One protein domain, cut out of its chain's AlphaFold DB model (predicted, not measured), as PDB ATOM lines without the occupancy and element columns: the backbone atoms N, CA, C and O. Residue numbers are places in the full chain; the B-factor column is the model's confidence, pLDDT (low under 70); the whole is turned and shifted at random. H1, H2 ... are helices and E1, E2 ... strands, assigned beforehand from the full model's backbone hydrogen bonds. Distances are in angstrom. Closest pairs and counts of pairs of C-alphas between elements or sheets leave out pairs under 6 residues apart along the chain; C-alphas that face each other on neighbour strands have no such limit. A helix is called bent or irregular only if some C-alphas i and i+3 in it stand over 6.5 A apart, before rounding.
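AT A GLANCE: This is residues 93 to 195 of the 200 residues of the protein "Hypothetical protein" of Adineta ricciae (UniProt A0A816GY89). A frame of three helices: H2 is folded back on itself as two arms, the second arm H2b begins against the first half of H1 and stands about perpendicular to it, and H3 lies beside H1, running back along it. A small strand hairpin, E1 and E2, sits at the rim, and a long stretch with no named element, residues 165 to 184, leads from H2 to H3; residues 161 to 166 stick out. The printed part has 103 residues with two named strands and three named helices, in the order E1, E2, H1, H2, H3; the two-stranded sheet is antiparallel and the class is mostly helix. It is compact, with a radius of gyration of the C-alphas of 13.5 A, and spans 36 by 33 by 23 A.

HOW THE PARTS SIT: E1, residues 93 to 95, and E2, residues 98 to 101, are antiparallel neighbours and form a hairpin; N 93 and O 100 are 2.8 A apart and N 95 and O 98 are 3.0 A apart, within hydrogen-bond range. H1, residues 113 to 132, is apart from E1. H2, residues 139 to 164, was assigned by its hydrogen bonds as one helix but is bent: C-alphas 146 and 149 are 9.4 A apart. Its arms are H2a, residues 139 to 146, and H2b, residues 149 to 164. With residues 115 to 123 alone, H1 touches residues 149 to 154 of H2b, about perpendicular at 86 degrees; the closest C-alphas are those of Cys 119 and Gly 150, 4.0 A apart. H1 and H2a are close but not clearly touching, the C-alphas of Asn 126 and Gln 145 being closest at 6.4 A. H2a and H2b touch, the closest C-alphas being those of Glu 144 and Cys 152, 6.3 A apart; they run opposite ways at a shallow tilt of 32 degrees, only just short of steep. H3, residues 185 to 194, touches residues 120 to 124 of H1, opposite ways at a shallow tilt of 18 degrees; the C-alphas of Leu 123 and Leu 185 are closest, 7.1 A apart. H3 is apart from H2a and H2b. Of the 3 pairs of helices or arms that touch, 2 are at a shallow tilt, a mostly aligned packing, but only just. In H2a and H3 every O i to N i+4 pair is within hydrogen-bond range, against 14 of 16 in H1 and 10 of 12 in H2b.

IN THESE COORDINATES: E1 begins at C-alpha 93, (169.930, 108.924, 103.066), and is 6.1 A long; E2 is 9.8 A long. H1 begins at C-alpha 113, (165.639, 119.967, 90.199), and is 29.2 A long; it is irregular, with C-alphas 128 and 131 7.8 A apart, and has a kink of 26 degrees near residue 126. H2a is 10.3 A long. H2b, 19.8 A, is irregular, with C-alphas 154 and 157 7.6 A apart, and has a kink of 43 degrees near residue 156. H3 is 14.1 A long and ends at C-alpha 194, (169.607, 128.779, 100.212).

THE WHOLE: The two C-alphas farthest apart are those of Lys 170 and Leu 194, at 38.4 A. The printed part has no cut. The links E2 to H1 and H2 to H3 are long. The mean pLDDT of the printed part is 92.8, and residues 177 to 182 are under 70.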
ATOM      1  N   VAL A  93     170.553 109.699 104.135       96.94
ATOM      2  CA  VAL A  93     169.930 108.924 103.066       96.94
ATOM      3  C   VAL A  93     170.868 108.937 101.865       96.94
ATOM      4  O   VAL A  93     171.165 109.999 101.320       96.94
ATOM      5  N   TRP A  94     171.320 107.764 101.425       97.50
ATOM      6  CA  TRP A  94     172.045 107.636 100.162       97.50
ATOM      7  C   TRP A  94     171.059 107.516  99.000       97.50
ATOM      8  O   TRP A  94     170.345 106.516  98.878       97.50
ATOM      9  N   MET A  95     171.008 108.532  98.140       96.19
ATOM     10  CA  MET A  95     170.114 108.560  96.985       96.19
ATOM     11  C   MET A  95     170.674 109.466  95.886       96.19
ATOM     12  O   MET A  95     171.320 110.467  96.164       96.19
ATOM     13  N   ARG A  96     170.440 109.096  94.616       96.00
ATOM     14  CA  ARG A  96     170.920 109.842  93.431       96.00
ATOM     15  C   ARG A  96     172.434 110.118  93.454       96.00
ATOM     16  O   ARG A  96     172.887 111.155  92.991       96.00
ATOM     17  N   GLY A  97     173.215 109.175  93.984       96.81
ATOM     18  CA  GLY A  97     174.676 109.282  94.033       96.81
ATOM     19  C   GLY A  97     175.209 110.291  95.054       96.81
ATOM     20  O   GLY A  97     176.368 110.681  94.950       96.81
ATOM     21  N   THR A  98     174.392 110.728  96.017       96.06
ATOM     22  CA  THR A  98     174.811 111.655  97.073       96.06
ATOM     23  C   THR A  98     174.228 111.278  98.436       96.06
ATOM     24  O   THR A  98     173.224 110.565  98.535       96.06
ATOM     25  N   PHE A  99     174.863 111.771  99.500       97.25
ATOM     26  CA  PHE A  99     174.337 111.711 100.860       97.25
ATOM     27  C   PHE A  99     173.423 112.911 101.116       97.25
ATOM     28  O   PHE A  99     173.826 114.065 100.967       97.25
ATOM     29  N   ILE A 100     172.191 112.635 101.530       97.12
ATOM     30  CA  ILE A 100     171.183 113.632 101.888       97.12
ATOM     31  C   ILE A 100     170.946 113.536 103.398       97.12
ATOM     32  O   ILE A 100     170.619 112.443 103.862       97.12
ATOM     33  N   PRO A 101     171.107 114.614 104.184       95.88
ATOM     34  CA  PRO A 101     170.872 114.540 105.618       95.88
ATOM     35  C   PRO A 101     169.437 114.124 105.952       95.88
ATOM     36  O   PRO A 101     168.477 114.506 105.272       95.88
ATOM     37  N   TYR A 102     169.283 113.348 107.023       92.94
ATOM     38  CA  TYR A 102     167.978 113.094 107.614       92.94
ATOM     39  C   TYR A 102     167.528 114.316 108.442       92.94
ATOM     40  O   TYR A 102     168.323 114.835 109.226       92.94
ATOM     41  N   PRO A 103     166.252 114.736 108.352       92.44
ATOM     42  CA  PRO A 103     165.190 114.153 107.535       92.44
ATOM     43  C   PRO A 103     165.199 114.674 106.086       92.44
ATOM     44  O   PRO A 103     165.341 115.873 105.840       92.44
ATOM     45  N   LEU A 104     164.987 113.776 105.115       93.94
ATOM     46  CA  LEU A 104     165.103 114.085 103.681       93.94
ATOM     47  C   LEU A 104     164.200 115.242 103.239       93.94
ATOM     48  O   LEU A 104     164.616 116.081 102.445       93.94
ATOM     49  N   GLN A 105     162.981 115.325 103.777       91.88
ATOM     50  CA  GLN A 105     162.019 116.362 103.406       91.88
ATOM     51  C   GLN A 105     162.501 117.784 103.713       91.88
ATOM     52  O   GLN A 105     162.008 118.713 103.090       91.88
ATOM     53  N   GLN A 106     163.456 117.971 104.632       93.44
ATOM     54  CA  GLN A 106     164.045 119.283 104.940       93.44
ATOM     55  C   GLN A 106     165.300 119.591 104.104       93.44
ATOM     56  O   GLN A 106     165.816 120.704 104.177       93.44
ATOM     57  N   ASN A 107     165.772 118.627 103.308       95.69
ATOM     58  CA  ASN A 107     167.051 118.659 102.595       95.69
ATOM     59  C   ASN A 107     166.887 118.424 101.081       95.69
ATOM     60  O   ASN A 107     167.744 117.829 100.423       95.69
ATOM     61  N   LEU A 108     165.761 118.873 100.515       96.50
ATOM     62  CA  LEU A 108     165.429 118.640  99.105       96.50
ATOM     63  C   LEU A 108     166.381 119.332  98.131       96.50
ATOM     64  O   LEU A 108     166.503 118.855  97.011       96.50
ATOM     65  N   HIS A 109     167.107 120.382  98.534       96.56
ATOM     66  CA  HIS A 109     168.114 121.054  97.691       96.56
ATOM     67  C   HIS A 109     169.169 120.107  97.117       96.56
ATOM     68  O   HIS A 109     169.789 120.434  96.107       96.56
ATOM     69  N   ARG A 110     169.377 118.943  97.742       96.75
ATOM     70  CA  ARG A 110     170.324 117.919  97.286       96.75
ATOM     71  C   ARG A 110     169.767 116.989  96.198       96.75
ATOM     72  O   ARG A 110     170.512 116.157  95.686       96.75
ATOM     73  N   LEU A 111     168.486 117.102  95.842       97.25
ATOM     74  CA  LEU A 111     167.844 116.293  94.800       97.25
ATOM     75  C   LEU A 111     167.957 116.930  93.403       97.25
ATOM     76  O   LEU A 111     168.190 118.133  93.267       97.25
ATOM     77  N   PRO A 112     167.738 116.151  92.325       97.56
ATOM     78  CA  PRO A 112     167.551 116.707  90.992       97.56
ATOM     79  C   PRO A 112     166.407 117.730  90.958       97.56
ATOM     80  O   PRO A 112     165.335 117.495  91.511       97.56
ATOM     81  N   LYS A 113     166.597 118.842  90.234       97.44
ATOM     82  CA  LYS A 113     165.639 119.967  90.199       97.44
ATOM     83  C   LYS A 113     164.194 119.557  89.889       97.44
ATOM     84  O   LYS A 113     163.274 120.111  90.476       97.44
ATOM     85  N   HIS A 114     163.983 118.594  88.992       97.56
ATOM     86  CA  HIS A 114     162.638 118.132  88.642       97.56
ATOM     87  C   HIS A 114     161.948 117.385  89.800       97.56
ATOM     88  O   HIS A 114     160.745 117.540  89.984       97.56
ATOM     89  N   GLU A 115     162.700 116.638  90.617       97.81
ATOM     90  CA  GLU A 115     162.169 115.987  91.823       97.81
ATOM     91  C   GLU A 115     161.891 117.012  92.923       97.81
ATOM     92  O   GLU A 115     160.882 116.897  93.614       97.81
ATOM     93  N   ILE A 116     162.728 118.051  93.047       98.00
ATOM     94  CA  ILE A 116     162.472 119.174  93.965       98.00
ATOM     95  C   ILE A 116     161.130 119.825  93.633       98.00
ATOM     96  O   ILE A 116     160.298 119.989  94.524       98.00
ATOM     97  N   VAL A 117     160.909 120.165  92.359       98.31
ATOM     98  CA  VAL A 117     159.653 120.771  91.893       98.31
ATOM     99  C   VAL A 117     158.472 119.851  92.196       98.31
ATOM    100  O   VAL A 117     157.536 120.284  92.856       98.31
ATOM    101  N   ALA A 118     158.554 118.565  91.836       98.38
ATOM    102  CA  ALA A 118     157.484 117.606  92.116       98.38
ATOM    103  C   ALA A 118     157.176 117.464  93.621       98.38
ATOM    104  O   ALA A 118     156.012 117.352  94.014       98.38
ATOM    105  N   CYS A 119     158.202 117.477  94.478       97.94
ATOM    106  CA  CYS A 119     158.030 117.456  95.930       97.94
ATOM    107  C   CYS A 119     157.320 118.717  96.437       97.94
ATOM    108  O   CYS A 119     156.371 118.608  97.212       97.94
ATOM    109  N   ILE A 120     157.755 119.903  95.999       97.62
ATOM    110  CA  ILE A 120     157.159 121.181  96.410       97.62
ATOM    111  C   ILE A 120     155.714 121.296  95.910       97.62
ATOM    112  O   ILE A 120     154.841 121.676  96.687       97.62
ATOM    113  N   ASP A 121     155.440 120.916  94.663       97.94
ATOM    114  CA  ASP A 121     154.091 120.942  94.088       97.94
ATOM    115  C   ASP A 121     153.136 120.028  94.861       97.94
ATOM    116  O   ASP A 121     152.035 120.451  95.212       97.94
ATOM    117  N   GLY A 122     153.573 118.813  95.214       97.38
ATOM    118  CA  GLY A 122     152.776 117.896  96.032       97.38
ATOM    119  C   GLY A 122     152.480 118.441  97.436       97.38
ATOM    120  O   GLY A 122     151.388 118.233  97.966       97.38
ATOM    121  N   LEU A 123     153.422 119.171  98.036       95.88
ATOM    122  CA  LEU A 123     153.207 119.840  99.321       95.88
ATOM    123  C   LEU A 123     152.253 121.037  99.208       95.88
ATOM    124  O   LEU A 123     151.387 121.215 100.063       95.88
ATOM    125  N   LEU A 124     152.379 121.841  98.150       96.25
ATOM    126  CA  LEU A 124     151.475 122.960  97.874       96.25
ATOM    127  C   LEU A 124     150.051 122.478  97.589       96.25
ATOM    128  O   LEU A 124     149.089 123.086  98.058       96.25
ATOM    129  N   GLU A 125     149.904 121.387  96.840       96.06
ATOM    130  CA  GLU A 125     148.618 120.738  96.605       96.06
ATOM    131  C   GLU A 125     147.979 120.303  97.927       96.06
ATOM    132  O   GLU A 125     146.810 120.609  98.169       96.06
ATOM    133  N   ASN A 126     148.753 119.666  98.811       94.44
ATOM    134  CA  ASN A 126     148.292 119.296 100.146       94.44
ATOM    135  C   ASN A 126     147.823 120.496 100.967       94.44
ATOM    136  O   ASN A 126     146.759 120.418 101.575       94.44
ATOM    137  N   GLU A 127     148.567 121.603 100.962       92.06
ATOM    138  CA  GLU A 127     148.169 122.809 101.693       92.06
ATOM    139  C   GLU A 127     146.859 123.395 101.138       92.06
ATOM    140  O   GLU A 127     145.973 123.769 101.905       92.06
ATOM    141  N   ARG A 128     146.672 123.388  99.810       94.19
ATOM    142  CA  ARG A 128     145.432 123.852  99.156       94.19
ATOM    143  C   ARG A 128     144.216 122.990  99.495       94.19
ATOM    144  O   ARG A 128     143.122 123.522  99.652       94.19
ATOM    145  N   ARG A 129     144.394 121.670  99.588       93.12
ATOM    146  CA  ARG A 129     143.308 120.703  99.840       93.12
ATOM    147  C   ARG A 129     143.180 120.297 101.311       93.12
ATOM    148  O   ARG A 129     142.396 119.407 101.632       93.12
ATOM    149  N   ARG A 130     143.930 120.939 102.212       89.00
ATOM    150  CA  ARG A 130     144.037 120.563 103.629       89.00
ATOM    151  C   ARG A 130     142.691 120.512 104.346       89.00
ATOM    152  O   ARG A 130     142.467 119.625 105.162       89.00
ATOM    153  N   SER A 131     141.786 121.436 104.027       90.00
ATOM    154  CA  SER A 131     140.426 121.476 104.585       90.00
ATOM    155  C   SER A 131     139.548 120.303 104.140       90.00
ATOM    156  O   SER A 131     138.543 120.016 104.780       90.00
ATOM    157  N   SER A 132     139.918 119.620 103.055       91.69
ATOM    158  CA  SER A 132     139.222 118.448 102.525       91.69
ATOM    159  C   SER A 132     139.786 117.124 103.053       91.69
ATOM    160  O   SER A 132     139.269 116.064 102.700       91.69
ATOM    161  N   PHE A 133     140.843 117.149 103.874       90.69
ATOM    162  CA  PHE A 133     141.415 115.932 104.439       90.69
ATOM    163  C   PHE A 133     140.494 115.285 105.465       90.69
ATOM    164  O   PHE A 133     139.981 115.920 106.384       90.69
ATOM    165  N   THR A 134     140.329 113.976 105.308       92.19
ATOM    166  CA  THR A 134     139.686 113.096 106.279       92.19
ATOM    167  C   THR A 134     140.750 112.279 107.002       92.19
ATOM    168  O   THR A 134     141.895 112.190 106.549       92.19
ATOM    169  N   LYS A 135     140.380 111.673 108.137       91.75
ATOM    170  CA  LYS A 135     141.286 110.800 108.889       91.75
ATOM    171  C   LYS A 135     141.832 109.703 107.951       91.75
ATOM    172  O   LYS A 135     141.021 108.967 107.389       91.75
ATOM    173  N   PRO A 136     143.160 109.575 107.785       93.38
ATOM    174  CA  PRO A 136     143.743 108.540 106.935       93.38
ATOM    175  C   PRO A 136     143.356 107.145 107.439       93.38
ATOM    176  O   PRO A 136     143.343 106.908 108.648       93.38
ATOM    177  N   ALA A 137     143.036 106.229 106.524       94.19
ATOM    178  CA  ALA A 137     142.696 104.847 106.866       94.19
ATOM    179  C   ALA A 137     143.949 103.962 106.919       94.19
ATOM    180  O   ALA A 137     144.044 103.048 107.739       94.19
ATOM    181  N   THR A 138     144.922 104.264 106.062       96.38
ATOM    182  CA  THR A 138     146.142 103.480 105.881       96.38
ATOM    183  C   THR A 138     147.392 104.330 106.094       96.38
ATOM    184  O   THR A 138     147.358 105.565 106.077       96.38
ATOM    185  N   PHE A 139     148.535 103.667 106.260       95.88
ATOM    186  CA  PHE A 139     149.825 104.346 106.301       95.88
ATOM    187  C   PHE A 139     150.142 105.055 104.972       95.88
ATOM    188  O   PHE A 139     150.720 106.141 104.981       95.88
ATOM    189  N   ALA A 140     149.714 104.496 103.834       96.00
ATOM    190  CA  ALA A 140     149.836 105.155 102.534       96.00
ATOM    191  C   ALA A 140     149.063 106.484 102.478       96.00
ATOM    192  O   ALA A 140     149.641 107.490 102.062       96.00
ATOM    193  N   ASP A 141     147.812 106.508 102.948       94.94
ATOM    194  CA  ASP A 141     146.997 107.732 102.988       94.94
ATOM    195  C   ASP A 141     147.652 108.795 103.866       94.94
ATOM    196  O   ASP A 141     147.730 109.967 103.504       94.94
ATOM    197  N   TRP A 142     148.160 108.374 105.025       94.31
ATOM    198  CA  TRP A 142     148.841 109.273 105.945       94.31
ATOM    199  C   TRP A 142     150.110 109.863 105.333       94.31
ATOM    200  O   TRP A 142     150.332 111.069 105.457       94.31
ATOM    201  N   MET A 143     150.920 109.056 104.636       93.81
ATOM    202  CA  MET A 143     152.107 109.553 103.934       93.81
ATOM    203  C   MET A 143     151.719 110.572 102.862       93.81
ATOM    204  O   MET A 143     152.318 111.645 102.808       93.81
ATOM    205  N   GLU A 144     150.697 110.283 102.051       94.62
ATOM    206  CA  GLU A 144     150.235 111.210 101.017       94.62
ATOM    207  C   GLU A 144     149.717 112.523 101.596       94.62
ATOM    208  O   GLU A 144     150.078 113.580 101.087       94.62
ATOM    209  N   GLN A 145     148.902 112.485 102.653       93.62
ATOM    210  CA  GLN A 145     148.378 113.694 103.297       93.62
ATOM    211  C   GLN A 145     149.474 114.487 104.027       93.62
ATOM    212  O   GLN A 145     149.393 115.712 104.110       93.62
ATOM    213  N   SER A 146     150.524 113.817 104.513       91.50
ATOM    214  CA  SER A 146     151.618 114.455 105.260       91.50
ATOM    215  C   SER A 146     152.705 115.041 104.358       91.50
ATOM    216  O   SER A 146     153.192 116.136 104.623       91.50
ATOM    217  N   PHE A 147     153.092 114.329 103.296       93.81
ATOM    218  CA  PHE A 147     154.262 114.658 102.468       93.81
ATOM    219  C   PHE A 147     153.923 115.004 101.020       93.81
ATOM    220  O   PHE A 147     154.775 115.505 100.292       93.81
ATOM    221  N   GLY A 148     152.695 114.752 100.582       95.56
ATOM    222  CA  GLY A 148     152.307 114.948  99.192       95.56
ATOM    223  C   GLY A 148     152.912 113.887  98.276       95.56
ATOM    224  O   GLY A 148     153.813 113.124  98.643       95.56
ATOM    225  N   ARG A 149     152.392 113.825  97.050       96.88
ATOM    226  CA  ARG A 149     152.728 112.759  96.105       96.88
ATOM    227  C   ARG A 149     154.212 112.729  95.731       96.88
ATOM    228  O   ARG A 149     154.814 111.662  95.762       96.88
ATOM    229  N   GLY A 150     154.821 113.887  95.459       97.69
ATOM    230  CA  GLY A 150     156.224 113.968  95.034       97.69
ATOM    231  C   GLY A 150     157.206 113.353  96.036       97.69
ATOM    232  O   GLY A 150     158.019 112.513  95.659       97.69
ATOM    233  N   LEU A 151     157.093 113.689  97.327       96.56
ATOM    234  CA  LEU A 151     157.923 113.085  98.382       96.56
ATOM    235  C   LEU A 151     157.607 111.601  98.596       96.56
ATOM    236  O   LEU A 151     158.511 110.809  98.888       96.56
ATOM    237  N   CYS A 152     156.334 111.217  98.463       97.00
ATOM    238  CA  CYS A 152     155.924 109.825  98.597       97.00
ATOM    239  C   CYS A 152     156.563 108.938  97.534       97.00
ATOM    240  O   CYS A 152     157.119 107.893  97.874       97.00
ATOM    241  N   ASP A 153     156.520 109.381  96.282       97.56
ATOM    242  CA  ASP A 153     157.054 108.643  95.142       97.56
ATOM    243  C   ASP A 153     158.592 108.672  95.139       97.56
ATOM    244  O   ASP A 153     159.233 107.666  94.834       97.56
ATOM    245  N   THR A 154     159.196 109.788  95.563       97.06
ATOM    246  CA  THR A 154     160.658 109.952  95.613       97.06
ATOM    247  C   THR A 154     161.309 109.115  96.714       97.06
ATOM    248  O   THR A 154     162.349 108.498  96.485       97.06
ATOM    249  N   PHE A 155     160.725 109.093  97.919       96.38
ATOM    250  CA  PHE A 155     161.378 108.510  99.094       96.38
ATOM    251  C   PHE A 155     160.450 107.670  99.970       96.38
ATOM    252  O   PHE A 155     160.783 106.521 100.259       96.38
ATOM    253  N   MET A 156     159.300 108.201 100.404       95.44
ATOM    254  CA  MET A 156     158.573 107.584 101.523       95.44
ATOM    255  C   MET A 156     158.057 106.179 101.198       95.44
ATOM    256  O   MET A 156     158.253 105.267 102.000       95.44
ATOM    257  N   ARG A 157     157.452 105.965 100.023       96.00
ATOM    258  CA  ARG A 157     156.954 104.644  99.605       96.00
ATOM    259  C   ARG A 157     158.076 103.624  99.387       96.00
ATOM    260  O   ARG A 157     158.013 102.572 100.026       96.00
ATOM    261  N   PRO A 158     159.099 103.880  98.543       96.69
ATOM    262  CA  PRO A 158     160.150 102.891  98.312       96.69
ATOM    263  C   PRO A 158     160.958 102.595  99.580       96.69
ATOM    264  O   PRO A 158     161.293 101.438  99.828       96.69
ATOM    265  N   TYR A 159     161.233 103.604 100.414       96.62
ATOM    266  CA  TYR A 159     161.926 103.401 101.685       96.62
ATOM    267  C   TYR A 159     161.112 102.522 102.639       96.62
ATOM    268  O   TYR A 159     161.627 101.525 103.141       96.62
ATOM    269  N   ASN A 160     159.830 102.837 102.849       96.12
ATOM    270  CA  ASN A 160     159.001 102.062 103.769       96.12
ATOM    271  C   ASN A 160     158.749 100.639 103.265       96.12
ATOM    272  O   ASN A 160     158.783  99.719 104.072       96.12
ATOM    273  N   PHE A 161     158.587 100.416 101.958       97.94
ATOM    274  CA  PHE A 161     158.501  99.050 101.437       97.94
ATOM    275  C   PHE A 161     159.788  98.257 101.712       97.94
ATOM    276  O   PHE A 161     159.717  97.102 102.117       97.94
ATOM    277  N   LYS A 162     160.966  98.881 101.563       97.25
ATOM    278  CA  LYS A 162     162.250  98.238 101.889       97.25
ATOM    279  C   LYS A 162     162.399  97.910 103.375       97.25
ATOM    280  O   LYS A 162     162.979  96.881 103.692       97.25
ATOM    281  N   VAL A 163     161.920  98.778 104.266       95.81
ATOM    282  CA  VAL A 163     162.006  98.572 105.724       95.81
ATOM    283  C   VAL A 163     161.010  97.515 106.194       95.81
ATOM    284  O   VAL A 163     161.373  96.623 106.951       95.81
ATOM    285  N   TRP A 164     159.760  97.611 105.748       96.38
ATOM    286  CA  TRP A 164     158.666  96.787 106.262       96.38
ATOM    287  C   TRP A 164     158.443  95.499 105.476       96.38
ATOM    288  O   TRP A 164     157.689  94.645 105.934       96.38
ATOM    289  N   ALA A 165     159.043  95.373 104.288       97.56
ATOM    290  CA  ALA A 165     158.778  94.293 103.335       97.56
ATOM    291  C   ALA A 165     157.269  94.084 103.069       97.56
ATOM    292  O   ALA A 165     156.819  92.981 102.762       97.56
ATOM    293  N   TYR A 166     156.478  95.154 103.205       97.38
ATOM    294  CA  TYR A 166     155.021  95.133 103.137       97.38
ATOM    295  C   TYR A 166     154.486  96.459 102.590       97.38
ATOM    296  O   TYR A 166     155.127  97.505 102.719       97.38
ATOM    297  N   THR A 167     153.329  96.422 101.928       95.88
ATOM    298  CA  THR A 167     152.791  97.598 101.236       95.88
ATOM    299  C   THR A 167     152.026  98.510 102.198       95.88
ATOM    300  O   THR A 167     151.226  98.060 103.020       95.88
ATOM    301  N   ALA A 168     152.280  99.819 102.110       95.75
ATOM    302  CA  ALA A 168     151.765 100.796 103.073       95.75
ATOM    303  C   ALA A 168     150.238 100.997 103.018       95.75
ATOM    304  O   ALA A 168     149.645 101.447 103.994       95.75
ATOM    305  N   ASP A 169     149.588 100.644 101.909       96.75
ATOM    306  CA  ASP A 169     148.125 100.618 101.761       96.75
ATOM    307  C   ASP A 169     147.465  99.520 102.611       96.75
ATOM    308  O   ASP A 169     146.269  99.568 102.876       96.75
ATOM    309  N   LYS A 170     148.242  98.541 103.085       96.94
ATOM    310  CA  LYS A 170     147.768  97.453 103.951       96.94
ATOM    311  C   LYS A 170     148.190  97.615 105.410       96.94
ATOM    312  O   LYS A 170     147.927  96.731 106.223       96.94
ATOM    313  N   MET A 171     148.870  98.707 105.747       96.62
ATOM    314  CA  MET A 171     149.314  99.006 107.107       96.62
ATOM    315  C   MET A 171     148.352 100.006 107.752       96.62
ATOM    316  O   MET A 171     147.955 100.981 107.116       96.62
ATOM    317  N   ASN A 172     148.002  99.790 109.023       94.12
ATOM    318  CA  ASN A 172     147.214 100.765 109.780       94.12
ATOM    319  C   ASN A 172     148.041 102.034 110.073       94.12
ATOM    320  O   ASN A 172     149.263 102.040 109.916       94.12
ATOM    321  N   VAL A 173     147.368 103.101 110.505       92.38
ATOM    322  CA  VAL A 173     147.964 104.430 110.735       92.38
ATOM    323  C   VAL A 173     148.165 104.784 112.218       92.38
ATOM    324  O   VAL A 173     148.751 105.812 112.544       92.38
ATOM    325  N   GLU A 174     147.683 103.967 113.153       90.75
ATOM    326  CA  GLU A 174     147.560 104.371 114.567       90.75
ATOM    327  C   GLU A 174     148.912 104.611 115.256       90.75
ATOM    328  O   GLU A 174     149.019 105.426 116.169       90.75
ATOM    329  N   TRP A 175     149.973 103.971 114.765       87.19
ATOM    330  CA  TRP A 175     151.339 104.095 115.283       87.19
ATOM    331  C   TRP A 175     152.074 105.371 114.835       87.19
ATOM    332  O   TRP A 175     153.203 105.611 115.270       87.19
ATOM    333  N   MET A 176     151.460 106.204 113.984       81.44
ATOM    334  CA  MET A 176     152.101 107.405 113.439       81.44
ATOM    335  C   MET A 176     152.155 108.594 114.408       81.44
ATOM    336  O   MET A 176     152.865 109.558 114.125       81.44
ATOM    337  N   GLY A 177     151.445 108.530 115.540       56.69
ATOM    338  CA  GLY A 177     151.145 109.667 116.424       56.69
ATOM    339  C   GLY A 177     152.329 110.478 116.972       56.69
ATOM    340  O   GLY A 177     152.110 111.600 117.411       56.69
ATOM    341  N   GLU A 178     153.568 109.976 116.912       53.50
ATOM    342  CA  GLU A 178     154.756 110.681 117.440       53.50
ATOM    343  C   GLU A 178     156.039 110.501 116.601       53.50
ATOM    344  O   GLU A 178     157.080 111.072 116.920       53.50
ATOM    345  N   ARG A 179     156.021 109.687 115.534       54.44
ATOM    346  CA  ARG A 179     157.261 109.112 114.969       54.44
ATOM    347  C   ARG A 179     157.838 109.812 113.744       54.44
ATOM    348  O   ARG A 179     158.919 109.425 113.303       54.44
ATOM    349  N   VAL A 180     157.170 110.818 113.177       59.72
ATOM    350  CA  VAL A 180     157.642 111.425 111.923       59.72
ATOM    351  C   VAL A 180     157.728 112.936 112.006       59.72
ATOM    352  O   VAL A 180     156.782 113.615 112.393       59.72
ATOM    353  N   ALA A 181     158.891 113.450 111.602       60.81
ATOM    354  CA  ALA A 181     159.169 114.873 111.549       60.81
ATOM    355  C   ALA A 181     158.135 115.593 110.674       60.81
ATOM    356  O   ALA A 181     157.948 115.262 109.497       60.81
ATOM    357  N   THR A 182     157.488 116.596 111.262       67.38
ATOM    358  CA  THR A 182     156.475 117.412 110.600       67.38
ATOM    359  C   THR A 182     157.071 118.173 109.417       67.38
ATOM    360  O   THR A 182     158.233 118.601 109.415       67.38
ATOM    361  N   VAL A 183     156.266 118.331 108.370       79.94
ATOM    362  CA  VAL A 183     156.626 119.140 107.206       79.94
ATOM    363  C   VAL A 183     156.400 120.609 107.545       79.94
ATOM    364  O   VAL A 183     155.320 120.996 107.984       79.94
ATOM    365  N   ASN A 184     157.415 121.439 107.309       87.25
ATOM    366  CA  ASN A 184     157.290 122.893 107.355       87.25
ATOM    367  C   ASN A 184     157.629 123.434 105.966       87.25
ATOM    368  O   ASN A 184     158.801 123.574 105.631       87.25
ATOM    369  N   LEU A 185     156.602 123.703 105.157       90.81
ATOM    370  CA  LEU A 185     156.773 124.078 103.754       90.81
ATOM    371  C   LEU A 185     157.620 125.348 103.577       90.81
ATOM    372  O   LEU A 185     158.493 125.378 102.718       90.81
ATOM    373  N   SER A 186     157.413 126.365 104.420       92.06
ATOM    374  CA  SER A 186     158.203 127.604 104.377       92.06
ATOM    375  C   SER A 186     159.692 127.327 104.607       92.06
ATOM    376  O   SER A 186     160.536 127.732 103.807       92.06
ATOM    377  N   ARG A 187     160.017 126.533 105.639       92.69
ATOM    378  CA  ARG A 187     161.402 126.127 105.919       92.69
ATOM    379  C   ARG A 187     162.004 125.310 104.778       92.69
ATOM    380  O   ARG A 187     163.138 125.567 104.394       92.69
ATOM    381  N   ILE A 188     161.245 124.380 104.202       94.56
ATOM    382  CA  ILE A 188     161.692 123.572 103.059       94.56
ATOM    383  C   ILE A 188     162.035 124.468 101.870       94.56
ATOM    384  O   ILE A 188     163.111 124.328 101.295       94.56
ATOM    385  N   ILE A 189     161.162 125.418 101.526       95.19
ATOM    386  CA  ILE A 189     161.401 126.364 100.429       95.19
ATOM    387  C   ILE A 189     162.662 127.193 100.704       95.19
ATOM    388  O   ILE A 189     163.502 127.335  99.817       95.19
ATOM    389  N   HIS A 190     162.839 127.695 101.930       95.81
ATOM    390  CA  HIS A 190     164.040 128.443 102.305       95.81
ATOM    391  C   HIS A 190     165.310 127.593 102.169       95.81
ATOM    392  O   HIS A 190     166.280 128.054 101.573       95.81
ATOM    393  N   ASN A 191     165.303 126.351 102.657       95.56
ATOM    394  CA  ASN A 191     166.447 125.444 102.540       95.56
ATOM    395  C   ASN A 191     166.768 125.119 101.077       95.56
ATOM    396  O   ASN A 191     167.937 125.114 100.699       95.56
ATOM    397  N   VAL A 192     165.740 124.934 100.239       96.75
ATOM    398  CA  VAL A 192     165.887 124.739  98.789       96.75
ATOM    399  C   VAL A 192     166.558 125.938  98.124       96.75
ATOM    400  O   VAL A 192     167.512 125.759  97.371       96.75
ATOM    401  N   ILE A 193     166.088 127.154  98.413       96.56
ATOM    402  CA  ILE A 193     166.620 128.390  97.819       96.56
ATOM    403  C   ILE A 193     168.050 128.668  98.297       96.56
ATOM    404  O   ILE A 193     168.896 129.067  97.501       96.56
ATOM    405  N   LEU A 194     168.319 128.466  99.589       96.81
ATOM    406  CA  LEU A 194     169.607 128.779 100.212       96.81
ATOM    407  C   LEU A 194     170.635 127.644 100.091       96.81
ATOM    408  O   LEU A 194     171.797 127.852 100.433       96.81
ATOM    409  N   GLY A 195     170.227 126.451  99.649       95.06
ATOM    410  CA  GLY A 195     171.086 125.263  99.616       95.06
ATOM    411  C   GLY A 195     171.568 124.831 101.004       95.06
ATOM    412  O   GLY A 195     172.699 124.367 101.142       95.06
TER     413      GLY A 195